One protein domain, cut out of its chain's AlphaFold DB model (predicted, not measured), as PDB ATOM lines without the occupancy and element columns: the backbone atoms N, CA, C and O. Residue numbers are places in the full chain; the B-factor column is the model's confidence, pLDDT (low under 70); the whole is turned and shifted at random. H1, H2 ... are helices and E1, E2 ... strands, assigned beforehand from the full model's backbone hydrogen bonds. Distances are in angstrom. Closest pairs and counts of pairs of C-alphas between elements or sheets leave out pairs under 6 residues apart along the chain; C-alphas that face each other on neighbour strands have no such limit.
ATOM      1  N   SER A  66     119.834 248.953 142.512       89.56
ATOM      2  CA  SER A  66     118.880 249.834 141.837       89.56
ATOM      3  C   SER A  66     119.193 250.051 140.359       89.56
ATOM      4  O   SER A  66     118.280 249.999 139.533       89.56
ATOM      5  N   ARG A  67     120.456 250.312 140.007       93.00
ATOM      6  CA  ARG A  67     120.875 250.508 138.614       93.00
ATOM      7  C   ARG A  67     120.720 249.222 137.803       93.00
ATOM      8  O   ARG A  67     120.122 249.260 136.737       93.00
ATOM      9  N   VAL A  68     121.200 248.096 138.322       93.44
ATOM     10  CA  VAL A  68     121.152 246.814 137.607       93.44
ATOM     11  C   VAL A  68     119.712 246.319 137.456       93.44
ATOM     12  O   VAL A  68     119.327 245.859 136.384       93.44
ATOM     13  N   LEU A  69     118.877 246.506 138.482       93.62
ATOM     14  CA  LEU A  69     117.446 246.231 138.390       93.62
ATOM     15  C   LEU A  69     116.777 247.090 137.313       93.62
ATOM     16  O   LEU A  69     115.967 246.580 136.545       93.62
ATOM     17  N   LYS A  70     117.124 248.381 137.221       92.06
ATOM     18  CA  LYS A  70     116.615 249.260 136.159       92.06
ATOM     19  C   LYS A  70     116.925 248.692 134.776       92.06
ATOM     20  O   LYS A  70     116.038 248.640 133.927       92.06
ATOM     21  N   ASP A  71     118.170 248.277 134.561       92.56
ATOM     22  CA  ASP A  71     118.623 247.734 133.283       92.56
ATOM     23  C   ASP A  71     117.860 246.448 132.941       92.56
ATOM     24  O   ASP A  71     117.303 246.343 131.848       92.56
ATOM     25  N   ALA A  72     117.723 245.529 133.901       93.88
ATOM     26  CA  ALA A  72     116.930 244.313 133.738       93.88
ATOM     27  C   ALA A  72     115.454 244.619 133.412       93.88
ATOM     28  O   ALA A  72     114.892 244.058 132.471       93.88
ATOM     29  N   MET A  73     114.829 245.570 134.114       91.62
ATOM     30  CA  MET A  73     113.445 245.988 133.852       91.62
ATOM     31  C   MET A  73     113.280 246.625 132.470       91.62
ATOM     32  O   MET A  73     112.254 246.414 131.828       91.62
ATOM     33  N   HIS A  74     114.280 247.354 131.962       91.00
ATOM     34  CA  HIS A  74     114.262 247.840 130.581       91.00
ATOM     35  C   HIS A  74     114.357 246.702 129.560       91.00
ATOM     36  O   HIS A  74     113.673 246.748 128.535       91.00
ATOM     37  N   LEU A  75     115.182 245.678 129.802       91.50
ATOM     38  CA  LEU A  75     115.267 244.508 128.919       91.50
ATOM     39  C   LEU A  75     113.922 243.769 128.868       91.50
ATOM     40  O   LEU A  75     113.389 243.533 127.782       91.50
ATOM     41  N   VAL A  76     113.331 243.504 130.036       90.75
ATOM     42  CA  VAL A  76     112.020 242.854 130.165       90.75
ATOM     43  C   VAL A  76     110.908 243.704 129.546       90.75
ATOM     44  O   VAL A  76     110.152 243.204 128.717       90.75
ATOM     45  N   GLY A  77     110.831 244.999 129.865       87.50
ATOM     46  CA  GLY A  77     109.816 245.906 129.319       87.50
ATOM     47  C   GLY A  77     109.872 246.013 127.793       87.50
ATOM     48  O   GLY A  77     108.841 245.979 127.116       87.50
ATOM     49  N   ASN A  78     111.080 246.046 127.218       86.94
ATOM     50  CA  ASN A  78     111.267 245.993 125.769       86.94
ATOM     51  C   ASN A  78     110.772 244.674 125.156       86.94
ATOM     52  O   ASN A  78     110.191 244.707 124.068       86.94
ATOM     53  N   ALA A  79     111.023 243.541 125.815       89.06
ATOM     54  CA  ALA A  79     110.588 242.225 125.354       89.06
ATOM     55  C   ALA A  79     109.062 242.102 125.399       89.06
ATOM     56  O   ALA A  79     108.432 241.792 124.389       89.06
ATOM     57  N   MET A  80     108.461 242.484 126.526       85.25
ATOM     58  CA  MET A  80     107.012 242.528 126.702       85.25
ATOM     59  C   MET A  80     106.319 243.395 125.649       85.25
ATOM     60  O   MET A  80     105.318 242.998 125.059       85.25
ATOM     61  N   ARG A  81     106.891 244.563 125.333       82.62
ATOM     62  CA  ARG A  81     106.369 245.448 124.283       82.62
ATOM     63  C   ARG A  81     106.328 244.791 122.901       82.62
ATOM     64  O   ARG A  81     105.448 245.122 122.111       82.62
ATOM     65  N   ARG A  82     107.288 243.920 122.573       82.50
ATOM     66  CA  ARG A  82     107.312 243.188 121.291       82.50
ATOM     67  C   ARG A  82     106.306 242.038 121.254       82.50
ATOM     68  O   ARG A  82     105.972 241.576 120.169       82.50
ATOM     69  N   ARG A  83     105.840 241.589 122.418       79.12
ATOM     70  CA  ARG A  83     104.978 240.420 122.606       79.12
ATOM     71  C   ARG A  83     103.692 240.789 123.347       79.12
ATOM     72  O   ARG A  83     103.303 240.115 124.290       79.12
ATOM     73  N   LYS A  84     103.016 241.862 122.918       71.69
ATOM     74  CA  LYS A  84     101.769 242.331 123.557       71.69
ATOM     75  C   LYS A  84     100.678 241.255 123.613       71.69
ATOM     76  O   LYS A  84      99.908 241.232 124.560       71.69
ATOM     77  N   GLU A  85     100.645 240.367 122.623       74.25
ATOM     78  CA  GLU A  85      99.684 239.262 122.516       74.25
ATOM     79  C   GLU A  85      99.834 238.218 123.629       74.25
ATOM     80  O   GLU A  85      98.842 237.623 124.030       74.25
ATOM     81  N   LEU A  86     101.050 238.030 124.165       69.88
ATOM     82  CA  LEU A  86     101.319 237.097 125.269       69.88
ATOM     83  C   LEU A  86     100.848 237.634 126.626       69.88
ATOM     84  O   LEU A  86     100.772 236.879 127.591       69.88
ATOM     85  N   PHE A  87     100.522 238.927 126.699       65.44
ATOM     86  CA  PHE A  87     100.031 239.590 127.906       65.44
ATOM     87  C   PHE A  87      98.633 240.190 127.664       65.44
ATOM     88  O   PHE A  87      98.455 241.409 127.775       65.44
ATOM     89  N   PRO A  88      97.627 239.370 127.297       53.38
ATOM     90  CA  PRO A  88      96.280 239.853 127.018       53.38
ATOM     91  C   PRO A  88      95.632 240.290 128.327       53.38
ATOM     92  O   PRO A  88      95.379 239.427 129.152       53.38
ATOM     93  N   ALA A  89      95.407 241.599 128.525       47.97
ATOM     94  CA  ALA A  89      94.703 242.207 129.674       47.97
ATOM     95  C   ALA A  89      94.736 241.342 130.955       47.97
ATOM     96  O   ALA A  89      93.694 241.013 131.517       47.97
ATOM     97  N   ALA A  90      95.931 240.878 131.340       39.31
ATOM     98  CA  ALA A  90      96.042 239.769 132.275       39.31
ATOM     99  C   ALA A  90      95.546 240.259 133.628       39.31
ATOM    100  O   ALA A  90      96.025 241.286 134.092       39.31
ATOM    101  N   GLN A  91      94.574 239.549 134.204       39.56
ATOM    102  CA  GLN A  91      93.837 239.829 135.440       39.56
ATOM    103  C   GLN A  91      94.746 239.934 136.680       39.56
ATOM    104  O   GLN A  91      94.648 239.163 137.630       39.56
ATOM    105  N   VAL A  92      95.644 240.910 136.688       37.31
ATOM    106  CA  VAL A  92      96.310 241.417 137.879       37.31
ATOM    107  C   VAL A  92      95.423 242.570 138.350       37.31
ATOM    108  O   VAL A  92      95.118 243.425 137.527       37.31
ATOM    109  N   PRO A  93      94.921 242.587 139.598       35.97
ATOM    110  CA  PRO A  93      93.915 243.554 140.037       35.97
ATOM    111  C   PRO A  93      94.413 244.982 139.794       35.97
ATOM    112  O   PRO A  93      95.338 245.464 140.443       35.97
ATOM    113  N   PHE A  94      93.815 245.607 138.782       42.62
ATOM    114  CA  PHE A  94      94.240 246.867 138.196       42.62
ATOM    115  C   PHE A  94      93.684 248.038 139.009       42.62
ATOM    116  O   PHE A  94      92.475 248.140 139.205       42.62
ATOM    117  N   GLY A  95      94.548 248.962 139.426       37.19
ATOM    118  CA  GLY A  95      94.134 250.354 139.590       37.19
ATOM    119  C   GLY A  95      93.910 250.977 138.210       37.19
ATOM    120  O   GLY A  95      94.716 250.746 137.307       37.19
ATOM    121  N   GLU A  96      92.827 251.738 138.033       34.94
ATOM    122  CA  GLU A  96      92.551 252.503 136.808       34.94
ATOM    123  C   GLU A  96      93.805 253.289 136.387       34.94
ATOM    124  O   GLU A  96      94.344 254.088 137.156       34.94
ATOM    125  N   ALA A  97      94.326 253.008 135.191       42.00
ATOM    126  CA  ALA A  97      95.575 253.582 134.714       42.00
ATOM    127  C   ALA A  97      95.326 254.497 133.513       42.00
ATOM    128  O   ALA A  97      94.914 254.043 132.446       42.00
ATOM    129  N   ASP A  98      95.675 255.771 133.682       40.28
ATOM    130  CA  ASP A  98      95.962 256.687 132.582       40.28
ATOM    131  C   ASP A  98      96.986 256.073 131.612       40.28
ATOM    132  O   ASP A  98      97.944 255.399 132.019       40.28
ATOM    133  N   ALA A  99      96.789 256.324 130.316       47.59
ATOM    134  CA  ALA A  99      97.601 255.790 129.228       47.59
ATOM    135  C   ALA A  99      99.114 255.995 129.452       47.59
ATOM    136  O   ALA A  99      99.578 257.074 129.825       47.59
ATOM    137  N   VAL A 100      99.916 254.958 129.171       52.09
ATOM    138  CA  VAL A 100     101.387 255.021 129.214       52.09
ATOM    139  C   VAL A 100     101.885 256.044 128.182       52.09
ATOM    140  O   VAL A 100     102.033 255.731 127.005       52.09
ATOM    141  N   SER A 101     102.171 257.272 128.621       48.41
ATOM    142  CA  SER A 101     102.605 258.396 127.767       48.41
ATOM    143  C   SER A 101     104.061 258.290 127.264       48.41
ATOM    144  O   SER A 101     104.598 259.241 126.687       48.41
ATOM    145  N   SER A 102     104.755 257.173 127.494       57.12
ATOM    146  CA  SER A 102     106.171 257.053 127.138       57.12
ATOM    147  C   SER A 102     106.353 256.713 125.651       57.12
ATOM    148  O   SER A 102     105.739 255.792 125.112       57.12
ATOM    149  N   LYS A 103     107.297 257.392 124.979       57.62
ATOM    150  CA  LYS A 103     107.697 257.086 123.585       57.62
ATOM    151  C   LYS A 103     108.170 255.635 123.393       57.62
ATOM    152  O   LYS A 103     108.257 255.155 122.266       57.62
ATOM    153  N   GLN A 104     108.516 254.952 124.484       59.44
ATOM    154  CA  GLN A 104     108.998 253.576 124.482       59.44
ATOM    155  C   GLN A 104     107.873 252.544 124.618       59.44
ATOM    156  O   GLN A 104     108.149 251.374 124.392       59.44
ATOM    157  N   GLY A 105     106.629 252.925 124.933       61.41
ATOM    158  CA  GLY A 105     105.507 251.988 125.105       61.41
ATOM    159  C   GLY A 105     105.543 251.167 126.403       61.41
ATOM    160  O   GLY A 105     104.762 250.228 126.543       61.41
ATOM    161  N   TYR A 106     106.452 251.509 127.319       74.50
ATOM    162  CA  TYR A 106     106.529 251.051 128.708       74.50
ATOM    163  C   TYR A 106     107.266 252.099 129.557       74.50
ATOM    164  O   TYR A 106     107.989 252.934 129.008       74.50
ATOM    165  N   ASP A 107     107.095 252.071 130.873       79.38
ATOM    166  CA  ASP A 107     107.751 252.984 131.809       79.38
ATOM    167  C   ASP A 107     108.403 252.221 132.968       79.38
ATOM    168  O   ASP A 107     107.863 251.224 133.447       79.38
ATOM    169  N   VAL A 108     109.581 252.679 133.398       81.88
ATOM    170  CA  VAL A 108     110.311 252.125 134.547       81.88
ATOM    171  C   VAL A 108     110.519 253.247 135.541       81.88
ATOM    172  O   VAL A 108     111.174 254.248 135.246       81.88
ATOM    173  N   SER A 109     110.004 253.053 136.746       81.69
ATOM    174  CA  SER A 109     110.012 254.089 137.763       81.69
ATOM    175  C   SER A 109     111.399 254.456 138.259       81.69
ATOM    176  O   SER A 109     112.366 253.683 138.189       81.69
ATOM    177  N   GLN A 110     111.469 255.626 138.891       81.62
ATOM    178  CA  GLN A 110     112.568 255.927 139.796       81.62
ATOM    179  C   GLN A 110     112.580 254.941 140.966       81.62
ATOM    180  O   GLN A 110     111.546 254.377 141.340       81.62
ATOM    181  N   ALA A 111     113.771 254.702 141.507       77.94
ATOM    182  CA  ALA A 111     113.927 253.839 142.663       77.94
ATOM    183  C   ALA A 111     113.395 254.530 143.914       77.94
ATOM    184  O   ALA A 111     113.704 255.691 144.173       77.94
ATOM    185  N   THR A 112     112.635 253.779 144.698       82.06
ATOM    186  CA  THR A 112     112.228 254.161 146.048       82.06
ATOM    187  C   THR A 112     112.985 253.282 147.031       82.06
ATOM    188  O   THR A 112     113.083 252.070 146.844       82.06
ATOM    189  N   TYR A 113     113.590 253.907 148.037       79.69
ATOM    190  CA  TYR A 113     114.353 253.219 149.073       79.69
ATOM    191  C   TYR A 113     113.525 253.248 150.349       79.69
ATOM    192  O   TYR A 113     113.220 254.330 150.847       79.69
ATOM    193  N   VAL A 114     113.148 252.080 150.850       79.06
ATOM    194  CA  VAL A 114     112.344 251.950 152.073       79.06
ATOM    195  C   VAL A 114     112.984 250.940 153.002       79.06
ATOM    196  O   VAL A 114     113.643 250.018 152.527       79.06
ATOM    197  N   ASP A 115     112.788 251.077 154.306       73.50
ATOM    198  CA  ASP A 115     113.409 250.176 155.277       73.50
ATOM    199  C   ASP A 115     112.985 248.716 155.035       73.50
ATOM    200  O   ASP A 115     111.870 248.444 154.560       73.50
ATOM    201  N   ALA A 116     113.864 247.757 155.326       63.66
ATOM    202  CA  ALA A 116     113.495 246.350 155.196       63.66
ATOM    203  C   ALA A 116     112.315 246.019 156.127       63.66
ATOM    204  O   ALA A 116     112.160 246.580 157.208       63.66
ATOM    205  N   GLY A 117     111.399 245.168 155.672       60.88
ATOM    206  CA  GLY A 117     110.164 244.855 156.393       60.88
ATOM    207  C   GLY A 117     109.100 245.968 156.405       60.88
ATOM    208  O   GLY A 117     107.954 245.700 156.783       60.88
ATOM    209  N   SER A 118     109.386 247.181 155.915       64.69
ATOM    210  CA  SER A 118     108.374 248.250 155.809       64.69
ATOM    211  C   SER A 118     107.229 247.864 154.864       64.69
ATOM    212  O   SER A 118     107.422 247.118 153.893       64.69
ATOM    213  N   GLN A 119     106.007 248.308 155.166       62.16
ATOM    214  CA  GLN A 119     104.869 248.140 154.257       62.16
ATOM    215  C   GLN A 119     105.089 248.979 152.991       62.16
ATOM    216  O   GLN A 119     105.707 250.040 153.060       62.16
ATOM    217  N   LEU A 120     104.593 248.508 151.838       62.97
ATOM    218  CA  LEU A 120     104.577 249.349 150.639       62.97
ATOM    219  C   LEU A 120     103.788 250.628 150.914       62.97
ATOM    220  O   LEU A 120     102.816 250.611 151.674       62.97
ATOM    221  N   ASP A 121     104.183 251.712 150.245       64.12
ATOM    222  CA  ASP A 121     103.412 252.947 150.276       64.12
ATOM    223  C   ASP A 121     101.951 252.660 149.901       64.12
ATOM    224  O   ASP A 121     101.648 251.924 148.963       64.12
ATOM    225  N   SER A 122     101.048 253.258 150.668       59.31
ATOM    226  CA  SER A 122      99.602 253.231 150.506       59.31
ATOM    227  C   SER A 122      99.123 253.484 149.076       59.31
ATOM    228  O   SER A 122      98.191 252.823 148.627       59.31
ATOM    229  N   THR A 123      99.774 254.396 148.355       63.19
ATOM    230  CA  THR A 123      99.452 254.731 146.962       63.19
ATOM    231  C   THR A 123      99.781 253.574 146.014       63.19
ATOM    232  O   THR A 123      98.986 253.217 145.146       63.19
ATOM    233  N   LEU A 124     100.932 252.939 146.230       61.19
ATOM    234  CA  LEU A 124     101.460 251.820 145.458       61.19
ATOM    235  C   LEU A 124     100.714 250.519 145.783       61.19
ATOM    236  O   LEU A 124     100.362 249.771 144.879       61.19
ATOM    237  N   ALA A 125     100.390 250.292 147.057       63.53
ATOM    238  CA  ALA A 125      99.565 249.175 147.506       63.53
ATOM    239  C   ALA A 125      98.150 249.235 146.910       63.53
ATOM    240  O   ALA A 125      97.663 248.228 146.405       63.53
ATOM    241  N   ASN A 126      97.527 250.419 146.892       61.72
ATOM    242  CA  ASN A 126      96.214 250.609 146.271       61.72
ATOM    243  C   ASN A 126      96.271 250.395 144.749       61.72
ATOM    244  O   ASN A 126      95.387 249.748 144.196       61.72
ATOM    245  N   ARG A 127      97.325 250.879 144.073       60.25
ATOM    246  CA  ARG A 127      97.531 250.666 142.626       60.25
ATOM    247  C   ARG A 127      97.723 249.199 142.241       60.25
ATOM    248  O   ARG A 127      97.302 248.811 141.158       60.25
ATOM    249  N   LEU A 128      98.356 248.411 143.108       60.00
ATOM    250  CA  LEU A 128      98.585 246.975 142.916       60.00
ATOM    251  C   LEU A 128      97.407 246.107 143.405       60.00
ATOM    252  O   LEU A 128      97.529 244.883 143.438       60.00
ATOM    253  N   GLY A 129      96.298 246.716 143.846       55.62
ATOM    254  CA  GLY A 129      95.133 245.990 144.357       55.62
ATOM    255  C   GLY A 129      95.391 245.226 145.664       55.62
ATOM    256  O   GLY A 129      94.730 244.226 145.943       55.62
ATOM    257  N   ILE A 130      96.368 245.661 146.469       59.00
ATOM    258  CA  ILE A 130      96.732 245.017 147.736       59.00
ATOM    259  C   ILE A 130      95.790 245.509 148.837       59.00
ATOM    260  O   ILE A 130      95.940 246.602 149.383       59.00
ATOM    261  N   ASP A 131      94.817 244.671 149.184       50.47
ATOM    262  CA  ASP A 131      93.797 244.987 150.177       50.47
ATOM    263  C   ASP A 131      94.386 245.026 151.606       50.47
ATOM    264  O   ASP A 131      94.743 243.994 152.188       50.47
ATOM    265  N   LYS A 132      94.488 246.224 152.206       48.56
ATOM    266  CA  LYS A 132      95.110 246.454 153.534       48.56
ATOM    267  C   LYS A 132      94.427 245.707 154.692       48.56
ATOM    268  O   LYS A 132      94.989 245.631 155.782       48.56
ATOM    269  N   LYS A 133      93.209 245.186 154.488       40.28
ATOM    270  CA  LYS A 133      92.386 244.543 155.531       40.28
ATOM    271  C   LYS A 133      92.707 243.069 155.782       40.28
ATOM    272  O   LYS A 133      92.279 242.533 156.806       40.28
ATOM    273  N   LYS A 134      93.476 242.396 154.919       40.38
ATOM    274  CA  LYS A 134      93.957 241.043 155.231       40.38
ATOM    275  C   LYS A 134      95.137 241.148 156.196       40.38
ATOM    276  O   LYS A 134      96.229 241.554 155.807       40.38
ATOM    277  N   LYS A 135      94.891 240.790 157.468       35.78
ATOM    278  CA  LYS A 135      95.926 240.501 158.481       35.78
ATOM    279  C   LYS A 135      97.104 239.818 157.795       35.78
ATOM    280  O   LYS A 135      96.851 238.854 157.077       35.78
ATOM    281  N   GLN A 136      98.313 240.351 158.017       39.62
ATOM    282  CA  GLN A 136      99.615 239.832 157.573       39.62
ATOM    283  C   GLN A 136      99.482 238.533 156.778       39.62
ATOM    284  O   GLN A 136      99.293 237.469 157.371       39.62
ATOM    285  N   ALA A 137      99.518 238.628 155.447       39.28
ATOM    286  CA  ALA A 137      99.512 237.442 154.604       39.28
ATOM    287  C   ALA A 137     100.581 236.472 155.131       39.28
ATOM    288  O   ALA A 137     101.764 236.821 155.199       39.28
ATOM    289  N   ARG A 138     100.149 235.284 155.578       36.19
ATOM    290  CA  ARG A 138     101.051 234.178 155.915       36.19
ATOM    291  C   ARG A 138     101.968 233.977 154.705       36.19
ATOM    292  O   ARG A 138     101.459 233.776 153.607       36.19
ATOM    293  N   GLY A 139     103.278 234.092 154.905       45.44
ATOM    294  CA  GLY A 139     104.271 233.984 153.830       45.44
ATOM    295  C   GLY A 139     104.955 235.290 153.423       45.44
ATOM    296  O   GLY A 139     105.649 235.301 152.412       45.44
ATOM    297  N   ARG A 140     104.807 236.396 154.170       51.19
ATOM    298  CA  ARG A 140     105.786 237.488 154.055       51.19
ATOM    299  C   ARG A 140     107.135 236.962 154.568       51.19
ATOM    300  O   ARG A 140     107.179 236.582 155.739       51.19
ATOM    301  N   PRO A 141     108.207 236.960 153.758       53.00
ATOM    302  CA  PRO A 141     109.526 236.610 154.259       53.00
ATOM    303  C   PRO A 141     109.884 237.557 155.402       53.00
ATOM    304  O   PRO A 141     109.687 238.775 155.289       53.00
ATOM    305  N   SER A 142     110.375 237.021 156.517       51.81
ATOM    306  CA  SER A 142     111.006 237.866 157.523       51.81
ATOM    307  C   SER A 142     112.288 238.396 156.901       51.81
ATOM    308  O   SER A 142     113.219 237.627 156.693       51.81
ATOM    309  N   ALA A 143     112.325 239.681 156.555       51.50
ATOM    310  CA  ALA A 143     113.543 240.285 156.041       51.50
ATOM    311  C   ALA A 143     114.648 240.117 157.091       51.50
ATOM    312  O   ALA A 143     114.528 240.625 158.212       51.50
ATOM    313  N   VAL A 144     115.688 239.364 156.749       50.06
ATOM    314  CA  VAL A 144     116.819 239.129 157.638       50.06
ATOM    315  C   VAL A 144     117.830 240.220 157.342       50.06
ATOM    316  O   VAL A 144     118.569 240.158 156.374       50.06
ATOM    317  N   LEU A 145     117.860 241.230 158.209       46.47
ATOM    318  CA  LEU A 145     119.022 242.099 158.371       46.47
ATOM    319  C   LEU A 145     119.453 242.871 157.100       46.47
ATOM    320  O   LEU A 145     120.550 242.699 156.580       46.47
ATOM    321  N   GLY A 146     118.614 243.804 156.648       50.28
ATOM    322  CA  GLY A 146     119.016 244.863 155.720       50.28
ATOM    323  C   GLY A 146     118.437 246.202 156.162       50.28
ATOM    324  O   GLY A 146     117.286 246.257 156.574       50.28
ATOM    325  N   ASP A 147     119.203 247.290 156.079       57.75
ATOM    326  CA  ASP A 147     118.692 248.603 156.502       57.75
ATOM    327  C   ASP A 147     117.684 249.167 155.489       57.75
ATOM    328  O   ASP A 147     116.774 249.899 155.862       57.75
ATOM    329  N   LYS A 148     117.820 248.831 154.197       68.44
ATOM    330  CA  LYS A 148     116.973 249.364 153.120       68.44
ATOM    331  C   LYS A 148     116.727 248.335 152.024       68.44
ATOM    332  O   LYS A 148     117.621 247.593 151.636       68.44
ATOM    333  N   SER A 149     115.522 248.372 151.483       76.50
ATOM    334  CA  SER A 149     115.058 247.651 150.305       76.50
ATOM    335  C   SER A 149     114.887 248.620 149.136       76.50
ATOM    336  O   SER A 149     114.558 249.799 149.319       76.50
ATOM    337  N   VAL A 150     115.130 248.128 147.921       80.94
ATOM    338  CA  VAL A 150     114.980 248.910 146.687       80.94
ATOM    339  C   VAL A 150     113.688 248.504 146.006       80.94
ATOM    340  O   VAL A 150     113.519 247.333 145.680       80.94
ATOM    341  N   ILE A 151     112.803 249.464 145.745       82.38
ATOM    342  CA  ILE A 151     111.542 249.235 145.039       82.38
ATOM    343  C   ILE A 151     111.543 249.992 143.708       82.38
ATOM    344  O   ILE A 151     111.815 251.198 143.653       82.38
ATOM    345  N   ARG A 152     111.201 249.282 142.631       85.69
ATOM    346  CA  ARG A 152     110.928 249.839 141.298       85.69
ATOM    347  C   ARG A 152     109.657 249.227 140.724       85.69
ATOM    348  O   ARG A 152     109.341 248.080 141.021       85.69
ATOM    349  N   HIS A 153     108.959 249.969 139.871       82.56
ATOM    350  CA  HIS A 153     107.823 249.451 139.113       82.56
ATOM    351  C   HIS A 153     108.056 249.538 137.603       82.56
ATOM    352  O   HIS A 153     108.676 250.483 137.111       82.56
ATOM    353  N   LEU A 154     107.596 248.512 136.890       80.31
ATOM    354  CA  LEU A 154     107.577 248.413 135.434       80.31
ATOM    355  C   LEU A 154     106.119 248.463 134.990       80.31
ATOM    356  O   LEU A 154     105.347 247.571 135.330       80.31
ATOM    357  N   ARG A 155     105.770 249.463 134.185       76.19
ATOM    358  CA  ARG A 155     104.448 249.591 133.573       76.19
ATOM    359  C   ARG A 155     104.538 249.324 132.076       76.19
ATOM    360  O   ARG A 155     105.232 250.050 131.368       76.19
ATOM    361  N   VAL A 156     103.831 248.318 131.571       71.44
ATOM    362  CA  VAL A 156     103.773 247.976 130.138       71.44
ATOM    363  C   VAL A 156     102.318 247.737 129.753       71.44
ATOM    364  O   VAL A 156     101.701 246.791 130.236       71.44
ATOM    365  N   ALA A 157     101.778 248.552 128.842       67.62
ATOM    366  CA  ALA A 157     100.351 248.529 128.497       67.62
ATOM    367  C   ALA A 157      99.477 248.606 129.766       67.62
ATOM    368  O   ALA A 157      99.600 249.580 130.504       67.62
ATOM    369  N   ASN A 158      98.653 247.590 130.035       65.81
ATOM    370  CA  ASN A 158      97.815 247.548 131.234       65.81
ATOM    371  C   ASN A 158      98.550 246.946 132.442       65.81
ATOM    372  O   ASN A 158      98.112 247.138 133.563       65.81
ATOM    373  N   MET A 159      99.675 246.253 132.249       71.38
ATOM    374  CA  MET A 159     100.373 245.528 133.312       71.38
ATOM    375  C   MET A 159     101.272 246.454 134.144       71.38
ATOM    376  O   MET A 159     102.096 247.181 133.586       71.38
ATOM    377  N   ASP A 160     101.152 246.384 135.472       73.69
ATOM    378  CA  ASP A 160     102.018 247.074 136.438       73.69
ATOM    379  C   ASP A 160     102.700 246.026 137.331       73.69
ATOM    380  O   ASP A 160     102.038 245.239 138.009       73.69
ATOM    381  N   VAL A 161     104.030 245.971 137.287       81.81
ATOM    382  CA  VAL A 161     104.842 244.997 138.024       81.81
ATOM    383  C   VAL A 161     105.717 245.743 139.010       81.81
ATOM    384  O   VAL A 161     106.653 246.439 138.613       81.81
ATOM    385  N   ALA A 162     105.456 245.556 140.300       85.88
ATOM    386  CA  ALA A 162     106.336 246.042 141.352       85.88
ATOM    387  C   ALA A 162     107.401 244.998 141.689       85.88
ATOM    388  O   ALA A 162     107.093 243.832 141.941       85.88
ATOM    389  N   VAL A 163     108.654 245.440 141.726       89.00
ATOM    390  CA  VAL A 163     109.813 244.629 142.087       89.00
ATOM    391  C   VAL A 163     110.486 245.245 143.303       89.00
ATOM    392  O   VAL A 163     110.797 246.439 143.311       89.00
ATOM    393  N   ARG A 164     110.726 244.424 144.323       88.94
ATOM    394  CA  ARG A 164     111.396 244.792 145.568       88.94
ATOM    395  C   ARG A 164     112.626 243.918 145.768       88.94
ATOM    396  O   ARG A 164     112.520 242.702 145.727       88.94
ATOM    397  N   MET A 165     113.783 244.524 146.001       89.75
ATOM    398  CA  MET A 165     115.013 243.806 146.349       89.75
ATOM    399  C   MET A 165     115.231 243.879 147.853       89.75
ATOM    400  O   MET A 165     115.230 244.979 148.414       89.75
ATOM    401  N   GLU A 166     115.399 242.728 148.495       86.75
ATOM    402  CA  GLU A 166     115.480 242.622 149.950       86.75
ATOM    403  C   GLU A 166     116.325 241.416 150.375       86.75
ATOM    404  O   GLU A 166     116.502 240.463 149.621       86.75
ATOM    405  N   HIS A 167     116.868 241.491 151.587       84.69
ATOM    406  CA  HIS A 167     117.613 240.414 152.225       84.69
ATOM    407  C   HIS A 167     116.626 239.408 152.831       84.69
ATOM    408  O   HIS A 167     115.964 239.718 153.827       84.69
ATOM    409  N   LEU A 168     116.444 238.254 152.181       83.50
ATOM    410  CA  LEU A 168     115.505 237.218 152.633       83.50
ATOM    411  C   LEU A 168     116.218 236.092 153.397       83.50
ATOM    412  O   LEU A 168     115.555 235.340 154.099       83.50
ATOM    413  N   GLY A 169     117.550 236.013 153.320       83.25
ATOM    414  CA  GLY A 169     118.343 234.888 153.814       83.25
ATOM    415  C   GLY A 169     118.920 234.039 152.678       83.25
ATOM    416  O   GLY A 169     118.350 233.950 151.593       83.25
ATOM    417  N   ALA A 170     120.086 233.431 152.909       86.12
ATOM    418  CA  ALA A 170     120.831 232.712 151.869       86.12
ATOM    419  C   ALA A 170     120.191 231.375 151.453       86.12
ATOM    420  O   ALA A 170     120.400 230.935 150.325       86.12
ATOM    421  N   ASP A 171     119.422 230.758 152.353       87.25
ATOM    422  CA  ASP A 171     118.751 229.470 152.131       87.25
ATOM    423  C   ASP A 171     117.342 229.622 151.527       87.25
ATOM    424  O   ASP A 171     116.702 228.631 151.182       87.25
ATOM    425  N   GLU A 172     116.856 230.859 151.402       88.31
ATOM    426  CA  GLU A 172     115.567 231.172 150.785       88.31
ATOM    427  C   GLU A 172     115.674 231.232 149.256       88.31
ATOM    428  O   GLU A 172     116.744 231.461 148.687       88.31
ATOM    429  N   ASP A 173     114.528 231.107 148.584       89.50
ATOM    430  CA  ASP A 173     114.444 231.166 147.126       89.50
ATOM    431  C   ASP A 173     115.018 232.474 146.543       89.50
ATOM    432  O   ASP A 173     115.010 233.548 147.152       89.50
ATOM    433  N   GLU A 174     115.485 232.398 145.295       92.69
ATOM    434  CA  GLU A 174     115.993 233.548 144.533       92.69
ATOM    435  C   GLU A 174     114.957 234.674 144.356       92.69
ATOM    436  O   GLU A 174     115.306 235.856 144.251       92.69
ATOM    437  N   SER A 175     113.680 234.296 144.300       92.06
ATOM    438  CA  SER A 175     112.545 235.186 144.142       92.06
ATOM    439  C   SER A 175     111.308 234.608 144.800       92.06
ATOM    440  O   SER A 175     111.065 233.405 144.749       92.06
ATOM    441  N   LEU A 176     110.491 235.490 145.363       86.69
ATOM    442  CA  LEU A 176     109.202 235.140 145.939       86.69
ATOM    443  C   LEU A 176     108.155 236.154 145.500       86.69
ATOM    444  O   LEU A 176     108.439 237.341 145.344       86.69
ATOM    445  N   ARG A 177     106.917 235.701 145.331       80.75
ATOM    446  CA  ARG A 177     105.803 236.563 144.954       80.75
ATOM    447  C   ARG A 177     104.804 236.675 146.090       80.75
ATOM    448  O   ARG A 177     104.308 235.671 146.589       80.75
ATOM    449  N   SER A 178     104.470 237.900 146.482       75.50
ATOM    450  CA  SER A 178     103.462 238.146 147.516       75.50
ATOM    451  C   SER A 178     102.687 239.424 147.219       75.50
ATOM    452  O   SER A 178     103.279 240.474 146.980       75.50
ATOM    453  N   GLY A 179     101.353 239.332 147.183       65.12
ATOM    454  CA  GLY A 179     100.474 240.482 146.934       65.12
ATOM    455  C   GLY A 179     100.752 241.212 145.614       65.12
ATOM    456  O   GLY A 179     100.742 242.432 145.590       65.12
ATOM    457  N   GLY A 180     101.082 240.497 144.533       71.06
ATOM    458  CA  GLY A 180     101.395 241.119 143.236       71.06
ATOM    459  C   GLY A 180     102.787 241.762 143.137       71.06
ATOM    460  O   GLY A 180     103.156 242.226 142.060       71.06
ATOM    461  N   ILE A 181     103.582 241.735 144.210       81.94
ATOM    462  CA  ILE A 181     104.966 242.222 144.236       81.94
ATOM    463  C   ILE A 181     105.918 241.043 144.043       81.94
ATOM    464  O   ILE A 181     105.746 239.988 144.661       81.94
ATOM    465  N   ILE A 182     106.935 241.244 143.209       89.50
ATOM    466  CA  ILE A 182     108.055 240.319 143.042       89.50
ATOM    467  C   ILE A 182     109.164 240.741 144.005       89.50
ATOM    468  O   ILE A 182     109.713 241.836 143.885       89.50
ATOM    469  N   PHE A 183     109.499 239.875 144.951       89.69
ATOM    470  CA  PHE A 183     110.632 240.033 145.850       89.69
ATOM    471  C   PHE A 183     111.840 239.319 145.247       89.69
ATOM    472  O   PHE A 183     111.735 238.157 144.864       89.69
ATOM    473  N   LEU A 184     112.968 240.013 145.147       92.62
ATOM    474  CA  LEU A 184     114.253 239.479 144.704       92.62
ATOM    475  C   LEU A 184     115.186 239.378 145.907       92.62
ATOM    476  O   LEU A 184     115.392 240.373 146.609       92.62
ATOM    477  N   ASN A 185     115.753 238.193 146.116       91.25
ATOM    478  CA  ASN A 185     116.599 237.912 147.265       91.25
ATOM    479  C   ASN A 185     118.046 238.373 147.033       91.25
ATOM    480  O   ASN A 185     118.747 237.863 146.156       91.25
ATOM    481  N   LEU A 186     118.502 239.330 147.842       90.06
ATOM    482  CA  LEU A 186     119.866 239.866 147.808       90.06
ATOM    483  C   LEU A 186     120.912 238.918 148.411       90.06
ATOM    484  O   LEU A 186     122.100 239.074 148.123       90.06
ATOM    485  N   ASP A 187     120.487 237.958 149.233       89.31
ATOM    486  CA  ASP A 187     121.372 237.003 149.912       89.31
ATOM    487  C   ASP A 187     121.551 235.701 149.138       89.31
ATOM    488  O   ASP A 187     122.447 234.916 149.448       89.31
ATOM    489  N   HIS A 188     120.726 235.474 148.113       94.06
ATOM    490  CA  HIS A 188     120.757 234.237 147.350       94.06
ATOM    491  C   HIS A 188     122.158 234.001 146.742       94.06
ATOM    492  O   HIS A 188     122.755 234.940 146.189       94.06
ATOM    493  N   PRO A 189     122.699 232.764 146.768       93.56
ATOM    494  CA  PRO A 189     124.058 232.477 146.306       93.56
ATOM    495  C   PRO A 189     124.345 232.951 144.879       93.56
ATOM    496  O   PRO A 189     125.426 233.469 144.612       93.56
ATOM    497  N   LEU A 190     123.369 232.849 143.967       94.62
ATOM    498  CA  LEU A 190     123.532 233.328 142.588       94.62
ATOM    499  C   LEU A 190     123.587 234.857 142.492       94.62
ATOM    500  O   LEU A 190     124.357 235.383 141.689       94.62
ATOM    501  N   TYR A 191     122.825 235.578 143.320       93.75
ATOM    502  CA  TYR A 191     122.915 237.036 143.369       93.75
ATOM    503  C   TYR A 191     124.314 237.450 143.824       93.75
ATOM    504  O   TYR A 191     124.977 238.251 143.166       93.75
ATOM    505  N   THR A 192     124.791 236.839 144.910       91.69
ATOM    506  CA  THR A 192     126.124 237.098 145.465       91.69
ATOM    507  C   THR A 192     127.232 236.739 144.476       91.69
ATOM    508  O   THR A 192     128.171 237.518 144.318       91.69
ATOM    509  N   LEU A 193     127.097 235.623 143.753       94.31
ATOM    510  CA  LEU A 193     128.054 235.176 142.740       94.31
ATOM    511  C   LEU A 193     128.208 236.181 141.590       94.31
ATOM    512  O   LEU A 193     129.322 236.435 141.137       94.31
ATOM    513  N   TYR A 194     127.102 236.754 141.108       94.25
ATOM    514  CA  TYR A 194     127.127 237.687 139.976       94.25
ATOM    515  C   TYR A 194     127.279 239.155 140.386       94.25
ATOM    516  O   TYR A 194     127.476 240.004 139.518       94.25
ATOM    517  N   ARG A 195     127.237 239.472 141.687       91.50
ATOM    518  CA  ARG A 195     127.218 240.844 142.227       91.50
ATOM    519  C   ARG A 195     128.360 241.733 141.742       91.50
ATOM    520  O   ARG A 195     128.172 242.937 141.580       91.50
ATOM    521  N   ASP A 196     129.530 241.151 141.508       91.38
ATOM    522  CA  ASP A 196     130.723 241.891 141.093       91.38
ATOM    523  C   ASP A 196     130.741 242.224 139.590       91.38
ATOM    524  O   ASP A 196     131.558 243.032 139.147       91.38
ATOM    525  N   ASN A 197     129.834 241.643 138.796       94.25
ATOM    526  CA  ASN A 197     129.707 241.907 137.367       94.25
ATOM    527  C   ASN A 197     128.280 242.348 137.025       94.25
ATOM    528  O   ASN A 197     127.373 241.527 136.890       94.25
ATOM    529  N   ASP A 198     128.105 243.654 136.814       92.81
ATOM    530  CA  ASP A 198     126.801 244.259 136.519       92.81
ATOM    531  C   ASP A 198     126.102 243.640 135.295       92.81
ATOM    532  O   ASP A 198     124.878 243.538 135.288       92.81
ATOM    533  N   GLU A 199     126.847 243.211 134.266       92.00
ATOM    534  CA  GLU A 199     126.258 242.587 133.074       92.00
ATOM    535  C   GLU A 199     125.680 241.212 133.420       92.00
ATOM    536  O   GLU A 199     124.515 240.946 133.129       92.00
ATOM    537  N   LEU A 200     126.454 240.363 134.103       94.44
ATOM    538  CA  LEU A 200     125.979 239.047 134.541       94.44
ATOM    539  C   LEU A 200     124.836 239.165 135.548       94.44
ATOM    540  O   LEU A 200     123.859 238.422 135.452       94.44
ATOM    541  N   LEU A 201     124.919 240.124 136.472       94.62
ATOM    542  CA  LEU A 201     123.851 240.382 137.427       94.62
ATOM    543  C   LEU A 201     122.576 240.837 136.710       94.62
ATOM    544  O   LEU A 201     121.498 240.341 137.017       94.62
ATOM    545  N   SER A 202     122.688 241.713 135.708       94.81
ATOM    546  CA  SER A 202     121.552 242.148 134.886       94.81
ATOM    547  C   SER A 202     120.908 240.979 134.138       94.81
ATOM    548  O   SER A 202     119.682 240.846 134.138       94.81
ATOM    549  N   LEU A 203     121.711 240.080 133.556       94.38
ATOM    550  CA  LEU A 203     121.223 238.860 132.905       94.38
ATOM    551  C   LEU A 203     120.496 237.941 133.895       94.38
ATOM    552  O   LEU A 203     119.402 237.458 133.597       94.38
ATOM    553  N   HIS A 204     121.077 237.735 135.079       95.44
ATOM    554  CA  HIS A 204     120.474 236.936 136.139       95.44
ATOM    555  C   HIS A 204     119.128 237.524 136.583       95.44
ATOM    556  O   HIS A 204     118.118 236.822 136.533       95.44
ATOM    557  N   LEU A 205     119.086 238.819 136.922       95.56
ATOM    558  CA  LEU A 205     117.850 239.500 137.313       95.56
ATOM    559  C   LEU A 205     116.807 239.467 136.195       95.56
ATOM    560  O   LEU A 205     115.636 239.229 136.465       95.56
ATOM    561  N   THR A 206     117.217 239.639 134.936       95.56
ATOM    562  CA  THR A 206     116.316 239.516 133.780       95.56
ATOM    563  C   THR A 206     115.684 238.128 133.730       95.56
ATOM    564  O   THR A 206     114.468 238.024 133.605       95.56
ATOM    565  N   ARG A 207     116.475 237.058 133.886       95.38
ATOM    566  CA  ARG A 207     115.980 235.671 133.884       95.38
ATOM    567  C   ARG A 207     115.029 235.376 135.050       95.38
ATOM    568  O   ARG A 207     114.063 234.634 134.866       95.38
ATOM    569  N   VAL A 208     115.285 235.941 136.228       95.12
ATOM    570  CA  VAL A 208     114.391 235.808 137.391       95.12
ATOM    571  C   VAL A 208     113.089 236.582 137.160       95.12
ATOM    572  O   VAL A 208     112.006 236.038 137.346       95.12
ATOM    573  N   LEU A 209     113.163 237.818 136.666       93.19
ATOM    574  CA  LEU A 209     111.976 238.624 136.372       93.19
ATOM    575  C   LEU A 209     111.096 237.996 135.290       93.19
ATOM    576  O   LEU A 209     109.878 237.974 135.447       93.19
ATOM    577  N   THR A 210     111.679 237.466 134.211       92.56
ATOM    578  CA  THR A 210     110.890 236.795 133.170       92.56
ATOM    579  C   THR A 210     110.198 235.548 133.706       92.56
ATOM    580  O   THR A 210     109.029 235.359 133.398       92.56
ATOM    581  N   LYS A 211     110.860 234.748 134.560       92.00
ATOM    582  CA  LYS A 211     110.232 233.611 135.261       92.00
ATOM    583  C   LYS A 211     108.987 234.064 136.027       92.00
ATOM    584  O   LYS A 211     107.901 233.547 135.789       92.00
ATOM    585  N   GLU A 212     109.140 235.038 136.921       90.56
ATOM    586  CA  GLU A 212     108.058 235.491 137.807       90.56
ATOM    587  C   GLU A 212     106.904 236.152 137.043       90.56
ATOM    588  O   GLU A 212     105.733 235.968 137.376       90.56
ATOM    589  N   ILE A 213     107.217 236.882 135.970       87.25
ATOM    590  CA  ILE A 213     106.210 237.447 135.071       87.25
ATOM    591  C   ILE A 213     105.486 236.341 134.307       87.25
ATOM    592  O   ILE A 213     104.268 236.395 134.201       87.25
ATOM    593  N   THR A 214     106.170 235.318 133.801       88.00
ATOM    594  CA  THR A 214     105.487 234.225 133.099       88.00
ATOM    595  C   THR A 214     104.586 233.424 134.036       88.00
ATOM    596  O   THR A 214     103.448 233.138 133.678       88.00
ATOM    597  N   LEU A 215     105.032 233.164 135.267       85.25
ATOM    598  CA  LEU A 215     104.194 232.564 136.311       85.25
ATOM    599  C   LEU A 215     102.991 233.448 136.682       85.25
ATOM    600  O   LEU A 215     102.006 232.957 137.224       85.25
ATOM    601  N   SER A 216     103.041 234.748 136.376       79.56
ATOM    602  CA  SER A 216     101.922 235.661 136.603       79.56
ATOM    603  C   SER A 216     100.799 235.603 135.582       79.56
ATOM    604  O   SER A 216      99.723 236.116 135.875       79.56
ATOM    605  N   ILE A 217     101.036 234.994 134.419       77.69
ATOM    606  CA  ILE A 217     100.078 234.969 133.308       77.69
ATOM    607  C   ILE A 217      98.861 234.075 133.629       77.69
ATOM    608  O   ILE A 217      97.815 234.234 133.009       77.69
ATOM    609  N   GLY A 218      98.940 233.212 134.650       72.25
ATOM    610  CA  GLY A 218      97.815 232.388 135.109       72.25
ATOM    611  C   GLY A 218      97.840 230.984 134.509       72.25
ATOM    612  O   GLY A 218      98.900 230.367 134.512       72.25
ATOM    613  N   ASP A 219      96.689 230.486 134.039       69.00
ATOM    614  CA  ASP A 219      96.393 229.103 133.605       69.00
ATOM    615  C   ASP A 219      97.226 228.591 132.407       69.00
ATOM    616  O   ASP A 219      96.708 228.226 131.352       69.00
ATOM    617  N   VAL A 220      98.546 228.539 132.560       80.44
ATOM    618  CA  VAL A 220      99.485 227.956 131.601       80.44
ATOM    619  C   VAL A 220     100.092 226.685 132.173       80.44
ATOM    620  O   VAL A 220     100.552 226.632 133.313       80.44
ATOM    621  N   SER A 221     100.129 225.641 131.347       87.19
ATOM    622  CA  SER A 221     100.851 224.414 131.683       87.19
ATOM    623  C   SER A 221     102.355 224.685 131.816       87.19
ATOM    624  O   SER A 221     102.888 225.595 131.178       87.19
ATOM    625  N   ALA A 222     103.073 223.867 132.596       88.88
ATOM    626  CA  ALA A 222     104.518 224.038 132.774       88.88
ATOM    627  C   ALA A 222     105.298 224.116 131.437       88.88
ATOM    628  O   ALA A 222     106.116 225.027 131.297       88.88
ATOM    629  N   PRO A 223     105.031 223.270 130.414       90.69
ATOM    630  CA  PRO A 223     105.695 223.395 129.112       90.69
ATOM    631  C   PRO A 223     105.433 224.735 128.413       90.69
ATOM    632  O   PRO A 223     106.352 225.327 127.851       90.69
ATOM    633  N   GLN A 224     104.198 225.240 128.475       88.56
ATOM    634  CA  GLN A 224     103.842 226.541 127.898       88.56
ATOM    635  C   GLN A 224     104.519 227.688 128.651       88.56
ATOM    636  O   GLN A 224     105.043 228.600 128.017       88.56
ATOM    637  N   ALA A 225     104.572 227.622 129.983       89.00
ATOM    638  CA  ALA A 225     105.281 228.605 130.792       89.00
ATOM    639  C   ALA A 225     106.776 228.652 130.431       89.00
ATOM    640  O   ALA A 225     107.318 229.729 130.197       89.00
ATOM    641  N   PHE A 226     107.441 227.503 130.281       91.44
ATOM    642  CA  PHE A 226     108.841 227.478 129.841       91.44
ATOM    643  C   PHE A 226     109.031 228.031 128.424       91.44
ATOM    644  O   PHE A 226     110.000 228.755 128.182       91.44
ATOM    645  N   ALA A 227     108.113 227.743 127.498       91.06
ATOM    646  CA  ALA A 227     108.160 228.288 126.142       91.06
ATOM    647  C   ALA A 227     108.031 229.821 126.146       91.06
ATOM    648  O   ALA A 227     108.898 230.513 125.612       91.06
ATOM    649  N   ILE A 228     107.020 230.357 126.838       89.25
ATOM    650  CA  ILE A 228     106.795 231.804 126.973       89.25
ATOM    651  C   ILE A 228     107.996 232.479 127.642       89.25
ATOM    652  O   ILE A 228     108.465 233.517 127.174       89.25
ATOM    653  N   GLN A 229     108.519 231.893 128.722       92.62
ATOM    654  CA  GLN A 229     109.693 232.423 129.411       92.62
ATOM    655  C   GLN A 229     110.908 232.464 128.475       92.62
ATOM    656  O   GLN A 229     111.614 233.472 128.438       92.62
ATOM    657  N   SER A 230     111.152 231.387 127.723       92.25
ATOM    658  CA  SER A 230     112.267 231.282 126.776       92.25
ATOM    659  C   SER A 230     112.168 232.332 125.669       92.25
ATOM    660  O   SER A 230     113.148 233.022 125.374       92.25
ATOM    661  N   GLU A 231     110.976 232.527 125.104       91.25
ATOM    662  CA  GLU A 231     110.730 233.563 124.102       91.25
ATOM    663  C   GLU A 231     110.954 234.968 124.663       91.25
ATOM    664  O   GLU A 231     111.671 235.772 124.060       91.25
ATOM    665  N   LEU A 232     110.389 235.255 125.838       90.81
ATOM    666  CA  LEU A 232     110.513 236.555 126.490       90.81
ATOM    667  C   LEU A 232     111.974 236.866 126.829       90.81
ATOM    668  O   LEU A 232     112.448 237.976 126.583       90.81
ATOM    669  N   LEU A 233     112.702 235.879 127.353       92.81
ATOM    670  CA  LEU A 233     114.119 236.008 127.666       92.81
ATOM    671  C   LEU A 233     114.950 236.211 126.395       92.81
ATOM    672  O   LEU A 233     115.809 237.089 126.361       92.81
ATOM    673  N   THR A 234     114.660 235.468 125.328       92.00
ATOM    674  CA  THR A 234     115.333 235.630 124.030       92.00
ATOM    675  C   THR A 234     115.154 237.048 123.496       92.00
ATOM    676  O   THR A 234     116.124 237.682 123.075       92.00
ATOM    677  N   ASP A 235     113.937 237.589 123.552       90.69
ATOM    678  CA  ASP A 235     113.663 238.949 123.093       90.69
ATOM    679  C   ASP A 235     114.279 240.026 123.991       90.69
ATOM    680  O   ASP A 235     114.741 241.053 123.469       90.69
ATOM    681  N   ALA A 236     114.319 239.787 125.306       90.50
ATOM    682  CA  ALA A 236     114.949 240.667 126.287       90.50
ATOM    683  C   ALA A 236     116.460 240.753 126.062       90.50
ATOM    684  O   ALA A 236     117.023 241.846 126.030       90.50
ATOM    685  N   LEU A 237     117.111 239.611 125.836       89.94
ATOM    686  CA  LEU A 237     118.561 239.509 125.670       89.94
ATOM    687  C   LEU A 237     119.038 239.774 124.242       89.94
ATOM    688  O   LEU A 237     120.244 239.827 123.984       89.94
ATOM    689  N   ARG A 238     118.113 239.984 123.301       86.31
ATOM    690  CA  ARG A 238     118.434 240.347 121.923       86.31
ATOM    691  C   ARG A 238     119.117 241.714 121.900       86.31
ATOM    692  O   ARG A 238     118.461 242.755 121.811       86.31
TER     693      ARG A 238
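Overview. This is residues 66 to 238 of the 244 residues of an uncharacterized protein of Candidatus Magasanikbacteria bacterium CG11_big_fil_rev_8_21_14_0_20_43_7 (UniProt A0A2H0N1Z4). Picture a strongly twisted sheet of six strands with two long helices, H1 and H4, crossing each other over one of its faces. H5 packs on both of them off the sheet, short H3 packs on residues 200 to 204 of H4, and short H2 only grazes the sheet. The printed part has 173 residues, with five named helices and six named strands in the order H1 E1 E2 H2 E3 E4 E5 E6 H3 H4 H5. The sheet is branched at E3 and mixed, with E4 and E6 its parallel pair, and the class is mixed, helices and strands. The whole is compact and rounded, with a radius of gyration of the C-alphas of 15.5 A and spans of 40 by 39 by 34 A.

Arrangement. Begin at E3, residues 149 to 156, whose pairing is staggered. On one side of it find E2, residues 112 to 114, antiparallel beside residues 149 to 151, with N 149 and O 114 at 2.7 A, and E1, residues 106 to 108, antiparallel beside residues 153 to 156, with N 107 and O 155 at 2.8 A. On the other side is E4, residues 159 to 166, which forms a hairpin with E3; look at N 163 and O 152, 2.8 A. Next to E4 comes E6, residues 181 to 185, parallel at 30 degrees, with N 184 and O 164 at 2.8 A. E5, residues 175 to 178, is an edge strand and forms a hairpin with E6, with N 183 and O 176 at 2.8 A. H1, residues 66 to 82, is on the sheet at a height of 8.5 A; it lies over E3 and, only just, with 3 C-alphas, over E4. It runs along the strands, at 17 degrees to E3 on the local plane. H4, residues 198 to 215, is on the same face at a height of 9.0 A, over E6 and slantwise to the strands, at 40 degrees to E6 on the local plane. H4 is the hub, touching three helices. It touches H1 at a steep tilt of 50 degrees, the same way, closest at the C-alphas of Ala 72 and Thr 206, 4.8 A. It makes a helical hairpin with H5, residues 222 to 237, at a tilt of 35.2 degrees, only just steep, closest at the C-alphas of Thr 214 and Gln 229, 5.9 A. With residues 200 to 204 alone it touches H3, residues 189 to 194, closest at the C-alphas of Tyr 194 and Leu 201, 4.9 A. H5 is not on the sheet; its residues 232 to 237 touch residues 75 to 82 of H1, closest at the C-alphas of Leu 75 and Ala 236, 4.7 A. H2, residues 122 to 127, touches no helix. In H1, H2, H3, H4 and H5 every O i to N i+4 pair is within hydrogen-bond range.

Along the chain. Find C-alpha 66 at (118.880, 249.834, 141.837); from there H1 runs 24.5 A to C-alpha 82. E3 covers 23.1 A from C-alpha 149 at (115.058, 247.651, 150.305), and E4 covers 22.7 A. H4, the longest helix, runs 25.5 A, and H5 runs 22.1 A to C-alpha 237 at (118.561, 239.509, 125.670).

Size, cuts and confidence. The C-alphas farthest apart, those of Lys 135 and Arg 238, are 42.9 A apart. The printed part has no cut. Look for two long links, residues 83 to 105 and residues 128 to 148. The mean pLDDT of the printed part is 75.9; it is under 70 in 57 residues, among them 86 to 105 and 116 to 148.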